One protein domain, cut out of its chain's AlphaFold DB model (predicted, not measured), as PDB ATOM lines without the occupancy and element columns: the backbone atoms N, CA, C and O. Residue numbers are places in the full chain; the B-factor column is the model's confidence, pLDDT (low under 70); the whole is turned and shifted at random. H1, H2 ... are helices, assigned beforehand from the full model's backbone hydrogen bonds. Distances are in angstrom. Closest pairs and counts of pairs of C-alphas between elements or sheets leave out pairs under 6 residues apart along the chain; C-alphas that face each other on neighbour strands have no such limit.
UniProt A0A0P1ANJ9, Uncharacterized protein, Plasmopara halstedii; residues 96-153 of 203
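This is residues 96 to 153 of the 203 residues of an uncharacterized protein of Plasmopara halstedii (UniProt A0A0P1ANJ9). A straight helix, H1, makes one end of the model, its residues 96 to 104 sticking out as a free arm from a loose head in which the shorter H2 joins two long loops, residues 112 to 130 and 141 to 153. The printed part has 58 residues with two named helices, H1 then H2, and no named strand. The class is all helix, though named elements hold 26 of the 58 residues. The whole is loose, with a radius of gyration of the C-alphas of 14.6 A, and only just flat, spanning 47 by 24 by 11 A.

H1, residues 96 to 111, runs 22.4 A from C-alpha 96 at (222.811, 235.926, 199.771). H2, residues 131 to 140, runs 15.2 A to C-alpha 140 at (217.461, 214.000, 217.528).

H1 and H2 are close but not clearly touching; their closest C-alphas, those of Lys 111 and Leu 139, are 7.4 A apart. Their lines are about perpendicular, at 73 degrees. Every O i to N i+4 pair is within hydrogen-bond range in H1 and H2.

The two C-alphas farthest apart, those of Asp 96 and Glu 151, are separated by 47.7 A. The printed part has no cut. The link from H1 to H2 is long, 19 residues. The pLDDT is under 70 at residues 116 to 127.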
ATOM      1  N   ASP A  96     224.001 236.711 199.402       84.25
ATOM      2  CA  ASP A  96     222.811 235.926 199.771       84.25
ATOM      3  C   ASP A  96     223.152 234.455 200.082       84.25
ATOM      4  O   ASP A  96     222.595 233.865 201.014       84.25
ATOM      5  N   ILE A  97     224.077 233.844 199.330       85.56
ATOM      6  CA  ILE A  97     224.550 232.473 199.587       85.56
ATOM      7  C   ILE A  97     225.311 232.415 200.913       85.56
ATOM      8  O   ILE A  97     225.063 231.514 201.718       85.56
ATOM      9  N   GLU A  98     226.199 233.377 201.168       85.75
ATOM     10  CA  GLU A  98     226.913 233.484 202.440       85.75
ATOM     11  C   GLU A  98     225.950 233.728 203.607       85.75
ATOM     12  O   GLU A  98     226.095 233.104 204.659       85.75
ATOM     13  N   ALA A  99     224.919 234.556 203.422       87.25
ATOM     14  CA  ALA A  99     223.901 234.794 204.437       87.25
ATOM     15  C   ALA A  99     223.084 233.532 204.756       87.25
ATOM     16  O   ALA A  99     222.808 233.261 205.928       87.25
ATOM     17  N   ILE A 100     222.722 232.740 203.741       89.44
ATOM     18  CA  ILE A 100     222.038 231.451 203.931       89.44
ATOM     19  C   ILE A 100     222.946 230.478 204.686       89.44
ATOM     20  O   ILE A 100     222.505 229.887 205.672       89.44
ATOM     21  N   LEU A 101     224.209 230.348 204.269       89.31
ATOM     22  CA  LEU A 101     225.165 229.439 204.900       89.31
ATOM     23  C   LEU A 101     225.454 229.846 206.352       89.31
ATOM     24  O   LEU A 101     225.505 228.996 207.236       89.31
ATOM     25  N   PHE A 102     225.575 231.147 206.624       89.88
ATOM     26  CA  PHE A 102     225.760 231.676 207.973       89.88
ATOM     27  C   PHE A 102     224.533 231.437 208.860       89.88
ATOM     28  O   PHE A 102     224.673 231.078 210.029       89.88
ATOM     29  N   ALA A 103     223.324 231.616 208.323       90.19
ATOM     30  CA  ALA A 103     222.089 231.352 209.055       90.19
ATOM     31  C   ALA A 103     221.917 229.857 209.376       90.19
ATOM     32  O   ALA A 103     221.489 229.518 210.482       90.19
ATOM     33  N   GLU A 104     222.274 228.976 208.438       88.31
ATOM     34  CA  GLU A 104     222.313 227.526 208.647       88.31
ATOM     35  C   GLU A 104     223.343 227.156 209.723       88.31
ATOM     36  O   GLU A 104     223.011 226.458 210.680       88.31
ATOM     37  N   GLU A 105     224.559 227.706 209.646       88.12
ATOM     38  CA  GLU A 105     225.611 227.444 210.629       88.12
ATOM     39  C   GLU A 105     225.249 227.960 212.034       88.12
ATOM     40  O   GLU A 105     225.491 227.280 213.033       88.12
ATOM     41  N   GLU A 106     224.637 229.144 212.148       88.69
ATOM     42  CA  GLU A 106     224.108 229.655 213.420       88.69
ATOM     43  C   GLU A 106     223.025 228.739 213.993       88.69
ATOM     44  O   GLU A 106     222.995 228.473 215.201       88.69
ATOM     45  N   GLU A 107     222.132 228.224 213.147       86.94
ATOM     46  CA  GLU A 107     221.113 227.286 213.596       86.94
ATOM     47  C   GLU A 107     221.734 225.974 214.089       86.94
ATOM     48  O   GLU A 107     221.348 225.475 215.152       86.94
ATOM     49  N   ASP A 108     222.719 225.451 213.369       86.62
ATOM     50  CA  ASP A 108     223.452 224.243 213.730       86.62
ATOM     51  C   ASP A 108     224.236 224.420 215.028       86.62
ATOM     52  O   ASP A 108     224.213 223.540 215.896       86.62
ATOM     53  N   ARG A 109     224.856 225.585 215.233       85.69
ATOM     54  CA  ARG A 109     225.550 225.924 216.479       85.69
ATOM     55  C   ARG A 109     224.580 226.056 217.646       85.69
ATOM     56  O   ARG A 109     224.839 225.524 218.723       85.69
ATOM     57  N   ARG A 110     223.422 226.688 217.434       85.38
ATOM     58  CA  ARG A 110     222.341 226.775 218.431       85.38
ATOM     59  C   ARG A 110     221.792 225.395 218.796       85.38
ATOM     60  O   ARG A 110     221.422 225.176 219.949       85.38
ATOM     61  N   LYS A 111     221.711 224.480 217.828       82.50
ATOM     62  CA  LYS A 111     221.313 223.083 218.050       82.50
ATOM     63  C   LYS A 111     222.441 222.240 218.647       82.50
ATOM     64  O   LYS A 111     222.147 221.191 219.198       82.50
ATOM     65  N   GLY A 112     223.696 222.687 218.590       76.56
ATOM     66  CA  GLY A 112     224.864 221.941 219.062       76.56
ATOM     67  C   GLY A 112     225.349 220.866 218.082       76.56
ATOM     68  O   GLY A 112     226.096 219.968 218.472       76.56
ATOM     69  N   TYR A 113     224.937 220.934 216.810       78.56
ATOM     70  CA  TYR A 113     225.381 220.015 215.755       78.56
ATOM     71  C   TYR A 113     226.867 220.186 215.426       78.56
ATOM     72  O   TYR A 113     227.534 219.217 215.076       78.56
ATOM     73  N   THR A 114     227.438 221.366 215.650       75.88
ATOM     74  CA  THR A 114     228.887 221.588 215.529       75.88
ATOM     75  C   THR A 114     229.701 220.743 216.517       75.88
ATOM     76  O   THR A 114     230.828 220.356 216.219       75.88
ATOM     77  N   ASP A 115     229.120 220.379 217.665       71.00
ATOM     78  CA  ASP A 115     229.844 219.793 218.801       71.00
ATOM     79  C   ASP A 115     229.697 218.266 218.908       71.00
ATOM     80  O   ASP A 115     230.306 217.624 219.776       71.00
ATOM     81  N   CYS A 116     228.871 217.659 218.050       63.94
ATOM     82  CA  CYS A 116     228.548 216.235 218.135       63.94
ATOM     83  C   CYS A 116     229.613 215.311 217.524       63.94
ATOM     84  O   CYS A 116     229.702 214.156 217.937       63.94
ATOM     85  N   LEU A 117     230.469 215.827 216.632       64.88
ATOM     86  CA  LEU A 117     231.618 215.108 216.057       64.88
ATOM     87  C   LEU A 117     232.963 215.514 216.673       64.88
ATOM     88  O   LEU A 117     233.977 214.868 216.415       64.88
ATOM     89  N   ILE A 118     232.980 216.561 217.502       66.88
ATOM     90  CA  ILE A 118     234.182 216.968 218.224       66.88
ATOM     91  C   ILE A 118     234.311 216.045 219.438       66.88
ATOM     92  O   ILE A 118     233.485 216.041 220.360       66.88
ATOM     93  N   GLU A 119     235.333 215.199 219.376       60.09
ATOM     94  CA  GLU A 119     235.609 214.105 220.297       60.09
ATOM     95  C   GLU A 119     235.996 214.651 221.682       60.09
ATOM     96  O   GLU A 119     237.160 214.839 222.019       60.09
ATOM     97  N   SER A 120     234.998 214.954 222.509       61.69
ATOM     98  CA  SER A 120     235.206 215.146 223.941       61.69
ATOM     99  C   SER A 120     235.214 213.766 224.587       61.69
ATOM    100  O   SER A 120     234.191 213.076 224.542       61.69
ATOM    101  N   HIS A 121     236.341 213.365 225.172       58.12
ATOM    102  CA  HIS A 121     236.439 212.147 225.970       58.12
ATOM    103  C   HIS A 121     235.352 212.166 227.058       58.12
ATOM    104  O   HIS A 121     235.457 212.904 228.034       58.12
ATOM    105  N   LEU A 122     234.277 211.400 226.861       60.53
ATOM    106  CA  LEU A 122     233.382 211.038 227.955       60.53
ATOM    107  C   LEU A 122     234.123 210.010 228.805       60.53
ATOM    108  O   LEU A 122     234.780 209.125 228.251       60.53
ATOM    109  N   ASP A 123     234.021 210.125 230.128       58.69
ATOM    110  CA  ASP A 123     234.542 209.106 231.034       58.69
ATOM    111  C   ASP A 123     233.872 207.768 230.692       58.69
ATOM    112  O   ASP A 123     232.691 207.528 230.945       58.69
ATOM    113  N   SER A 124     234.650 206.883 230.071       57.47
ATOM    114  CA  SER A 124     234.225 205.592 229.518       57.47
ATOM    115  C   SER A 124     233.772 204.581 230.578       57.47
ATOM    116  O   SER A 124     233.485 203.430 230.259       57.47
ATOM    117  N   THR A 125     233.738 204.979 231.850       61.41
ATOM    118  CA  THR A 125     233.324 204.137 232.974       61.41
ATOM    119  C   THR A 125     231.821 203.889 233.014       61.41
ATOM    120  O   THR A 125     231.409 202.875 233.567       61.41
ATOM    121  N   GLU A 126     231.007 204.778 232.439       66.00
ATOM    122  CA  GLU A 126     229.542 204.679 232.527       66.00
ATOM    123  C   GLU A 126     228.897 204.106 231.256       66.00
ATOM    124  O   GLU A 126     227.828 203.503 231.331       66.00
ATOM    125  N   TYR A 127     229.556 204.220 230.094       60.94
ATOM    126  CA  TYR A 127     228.976 203.775 228.829       60.94
ATOM    127  C   TYR A 127     230.022 203.238 227.826       60.94
ATOM    128  O   TYR A 127     230.925 203.977 227.437       60.94
ATOM    129  N   PRO A 128     229.898 201.982 227.340       70.75
ATOM    130  CA  PRO A 128     230.872 201.355 226.437       70.75
ATOM    131  C   PRO A 128     230.694 201.740 224.954       70.75
ATOM    132  O   PRO A 128     231.158 201.016 224.072       70.75
ATOM    133  N   PHE A 129     229.999 202.840 224.651       70.88
ATOM    134  CA  PHE A 129     229.776 203.302 223.277       70.88
ATOM    135  C   PHE A 129     230.575 204.576 222.986       70.88
ATOM    136  O   PHE A 129     230.809 205.371 223.897       70.88
ATOM    137  N   PRO A 130     230.973 204.809 221.722       75.50
ATOM    138  CA  PRO A 130     231.621 206.052 221.326       75.50
ATOM    139  C   PRO A 130     230.827 207.298 221.739       75.50
ATOM    140  O   PRO A 130     229.611 207.365 221.552       75.50
ATOM    141  N   ALA A 131     231.529 208.311 222.250       73.38
ATOM    142  CA  ALA A 131     230.916 209.493 222.859       73.38
ATOM    143  C   ALA A 131     229.982 210.275 221.921       73.38
ATOM    144  O   ALA A 131     228.966 210.825 222.353       73.38
ATOM    145  N   TYR A 132     230.297 210.289 220.624       73.94
ATOM    146  CA  TYR A 132     229.479 210.954 219.615       73.94
ATOM    147  C   TYR A 132     228.079 210.329 219.495       73.94
ATOM    148  O   TYR A 132     227.116 211.054 219.268       73.94
ATOM    149  N   LEU A 133     227.919 209.014 219.709       75.88
ATOM    150  CA  LEU A 133     226.606 208.356 219.634       75.88
ATOM    151  C   LEU A 133     225.669 208.842 220.739       75.88
ATOM    152  O   LEU A 133     224.486 209.074 220.490       75.88
ATOM    153  N   VAL A 134     226.208 209.044 221.941       75.81
ATOM    154  CA  VAL A 134     225.448 209.568 223.079       75.81
ATOM    155  C   VAL A 134     224.989 210.995 222.781       75.81
ATOM    156  O   VAL A 134     223.794 211.280 222.861       75.81
ATOM    157  N   LYS A 135     225.895 211.873 222.331       77.12
ATOM    158  CA  LYS A 135     225.550 213.255 221.956       77.12
ATOM    159  C   LYS A 135     224.522 213.316 220.827       77.12
ATOM    160  O   LYS A 135     223.502 213.984 220.975       77.12
ATOM    161  N   LEU A 136     224.740 212.593 219.728       76.62
ATOM    162  CA  LEU A 136     223.800 212.565 218.603       76.62
ATOM    163  C   LEU A 136     222.410 212.110 219.052       76.62
ATOM    164  O   LEU A 136     221.414 212.713 218.667       76.62
ATOM    165  N   SER A 137     222.319 211.100 219.918       76.19
ATOM    166  CA  SER A 137     221.016 210.634 220.400       76.19
ATOM    167  C   SER A 137     220.226 211.722 221.141       76.19
ATOM    168  O   SER A 137     219.018 211.830 220.951       76.19
ATOM    169  N   THR A 138     220.901 212.591 221.903       74.69
ATOM    170  CA  THR A 138     220.259 213.723 222.600       74.69
ATOM    171  C   THR A 138     219.811 214.850 221.671       74.69
ATOM    172  O   THR A 138     218.950 215.642 222.041       74.69
ATOM    173  N   LEU A 139     220.377 214.922 220.466       75.88
ATOM    174  CA  LEU A 139     220.104 215.968 219.485       75.88
ATOM    175  C   LEU A 139     218.876 215.684 218.619       75.88
ATOM    176  O   LEU A 139     218.216 216.615 218.158       75.88
ATOM    177  N   PHE A 140     218.577 214.407 218.382       75.75
ATOM    178  CA  PHE A 140     217.461 214.000 217.528       75.75
ATOM    179  C   PHE A 140     216.214 213.602 218.312       75.75
ATOM    180  O   PHE A 140     215.114 213.680 217.765       75.75
ATOM    181  N   THR A 141     216.355 213.172 219.571       72.31
ATOM    182  CA  THR A 141     215.215 212.739 220.385       72.31
ATOM    183  C   THR A 141     215.340 213.171 221.848       72.31
ATOM    184  O   THR A 141     216.376 213.002 222.490       72.31
ATOM    185  N   GLU A 142     214.242 213.699 222.403       73.56
ATOM    186  CA  GLU A 142     214.150 214.052 223.832       73.56
ATOM    187  C   GLU A 142     214.191 212.806 224.724       73.56
ATOM    188  O   GLU A 142     214.816 212.794 225.785       73.56
ATOM    189  N   GLU A 143     213.548 211.730 224.265       74.81
ATOM    190  CA  GLU A 143     213.653 210.408 224.861       74.81
ATOM    191  C   GLU A 143     214.707 209.611 224.090       74.81
ATOM    192  O   GLU A 143     214.578 209.382 222.885       74.81
ATOM    193  N   ASN A 144     215.761 209.173 224.775       75.69
ATOM    194  CA  ASN A 144     216.765 208.302 224.183       75.69
ATOM    195  C   ASN A 144     217.261 207.251 225.186       75.69
ATOM    196  O   ASN A 144     217.149 207.415 226.402       75.69
ATOM    197  N   ALA A 145     217.819 206.169 224.644       76.31
ATOM    198  CA  ALA A 145     218.352 205.039 225.401       76.31
ATOM    199  C   ALA A 145     219.569 205.378 226.279       76.31
ATOM    200  O   ALA A 145     219.896 204.636 227.200       76.31
ATOM    201  N   PHE A 146     220.240 206.488 225.984       76.44
ATOM    202  CA  PHE A 146     221.411 206.999 226.692       76.44
ATOM    203  C   PHE A 146     221.042 208.156 227.645       76.44
ATOM    204  O   PHE A 146     221.916 208.868 228.129       76.44
ATOM    205  N   GLY A 147     219.740 208.382 227.860       72.69
ATOM    206  CA  GLY A 147     219.197 209.580 228.483       72.69
ATOM    207  C   GLY A 147     218.990 209.408 229.981       72.69
ATOM    208  O   GLY A 147     219.616 208.577 230.627       72.69
ATOM    209  N   LYS A 148     218.071 210.191 230.557       71.25
ATOM    210  CA  LYS A 148     217.811 210.180 232.011       71.25
ATOM    211  C   LYS A 148     217.179 208.881 232.527       71.25
ATOM    212  O   LYS A 148     217.199 208.664 233.732       71.25
ATOM    213  N   SER A 149     216.581 208.078 231.648       75.31
ATOM    214  CA  SER A 149     215.846 206.859 232.008       75.31
ATOM    215  C   SER A 149     216.102 205.712 231.016       75.31
ATOM    216  O   SER A 149     215.201 205.299 230.276       75.31
ATOM    217  N   PRO A 150     217.344 205.192 230.960       74.38
ATOM    218  CA  PRO A 150     217.716 204.088 230.074       74.38
ATOM    219  C   PRO A 150     216.923 202.805 230.369       74.38
ATOM    220  O   PRO A 150     216.668 202.018 229.461       74.38
ATOM    221  N   GLU A 151     216.466 202.611 231.611       79.38
ATOM    222  CA  GLU A 151     215.657 201.462 232.036       79.38
ATOM    223  C   GLU A 151     214.316 201.331 231.305       79.38
ATOM    224  O   GLU A 151     213.724 200.252 231.278       79.38
ATOM    225  N   ASN A 152     213.838 202.413 230.691       83.50
ATOM    226  CA  ASN A 152     212.604 202.391 229.916       83.50
ATOM    227  C   ASN A 152     212.777 201.736 228.546       83.50
ATOM    228  O   ASN A 152     211.782 201.519 227.859       83.50
ATOM    229  N   TYR A 153     214.005 201.432 228.133       84.94
ATOM    230  CA  TYR A 153     214.295 200.852 226.834       84.94
ATOM    231  C   TYR A 153     214.638 199.370 226.939       84.94
ATOM    232  O   TYR A 153     215.317 198.918 227.858       84.94
TER     233      TYR A 153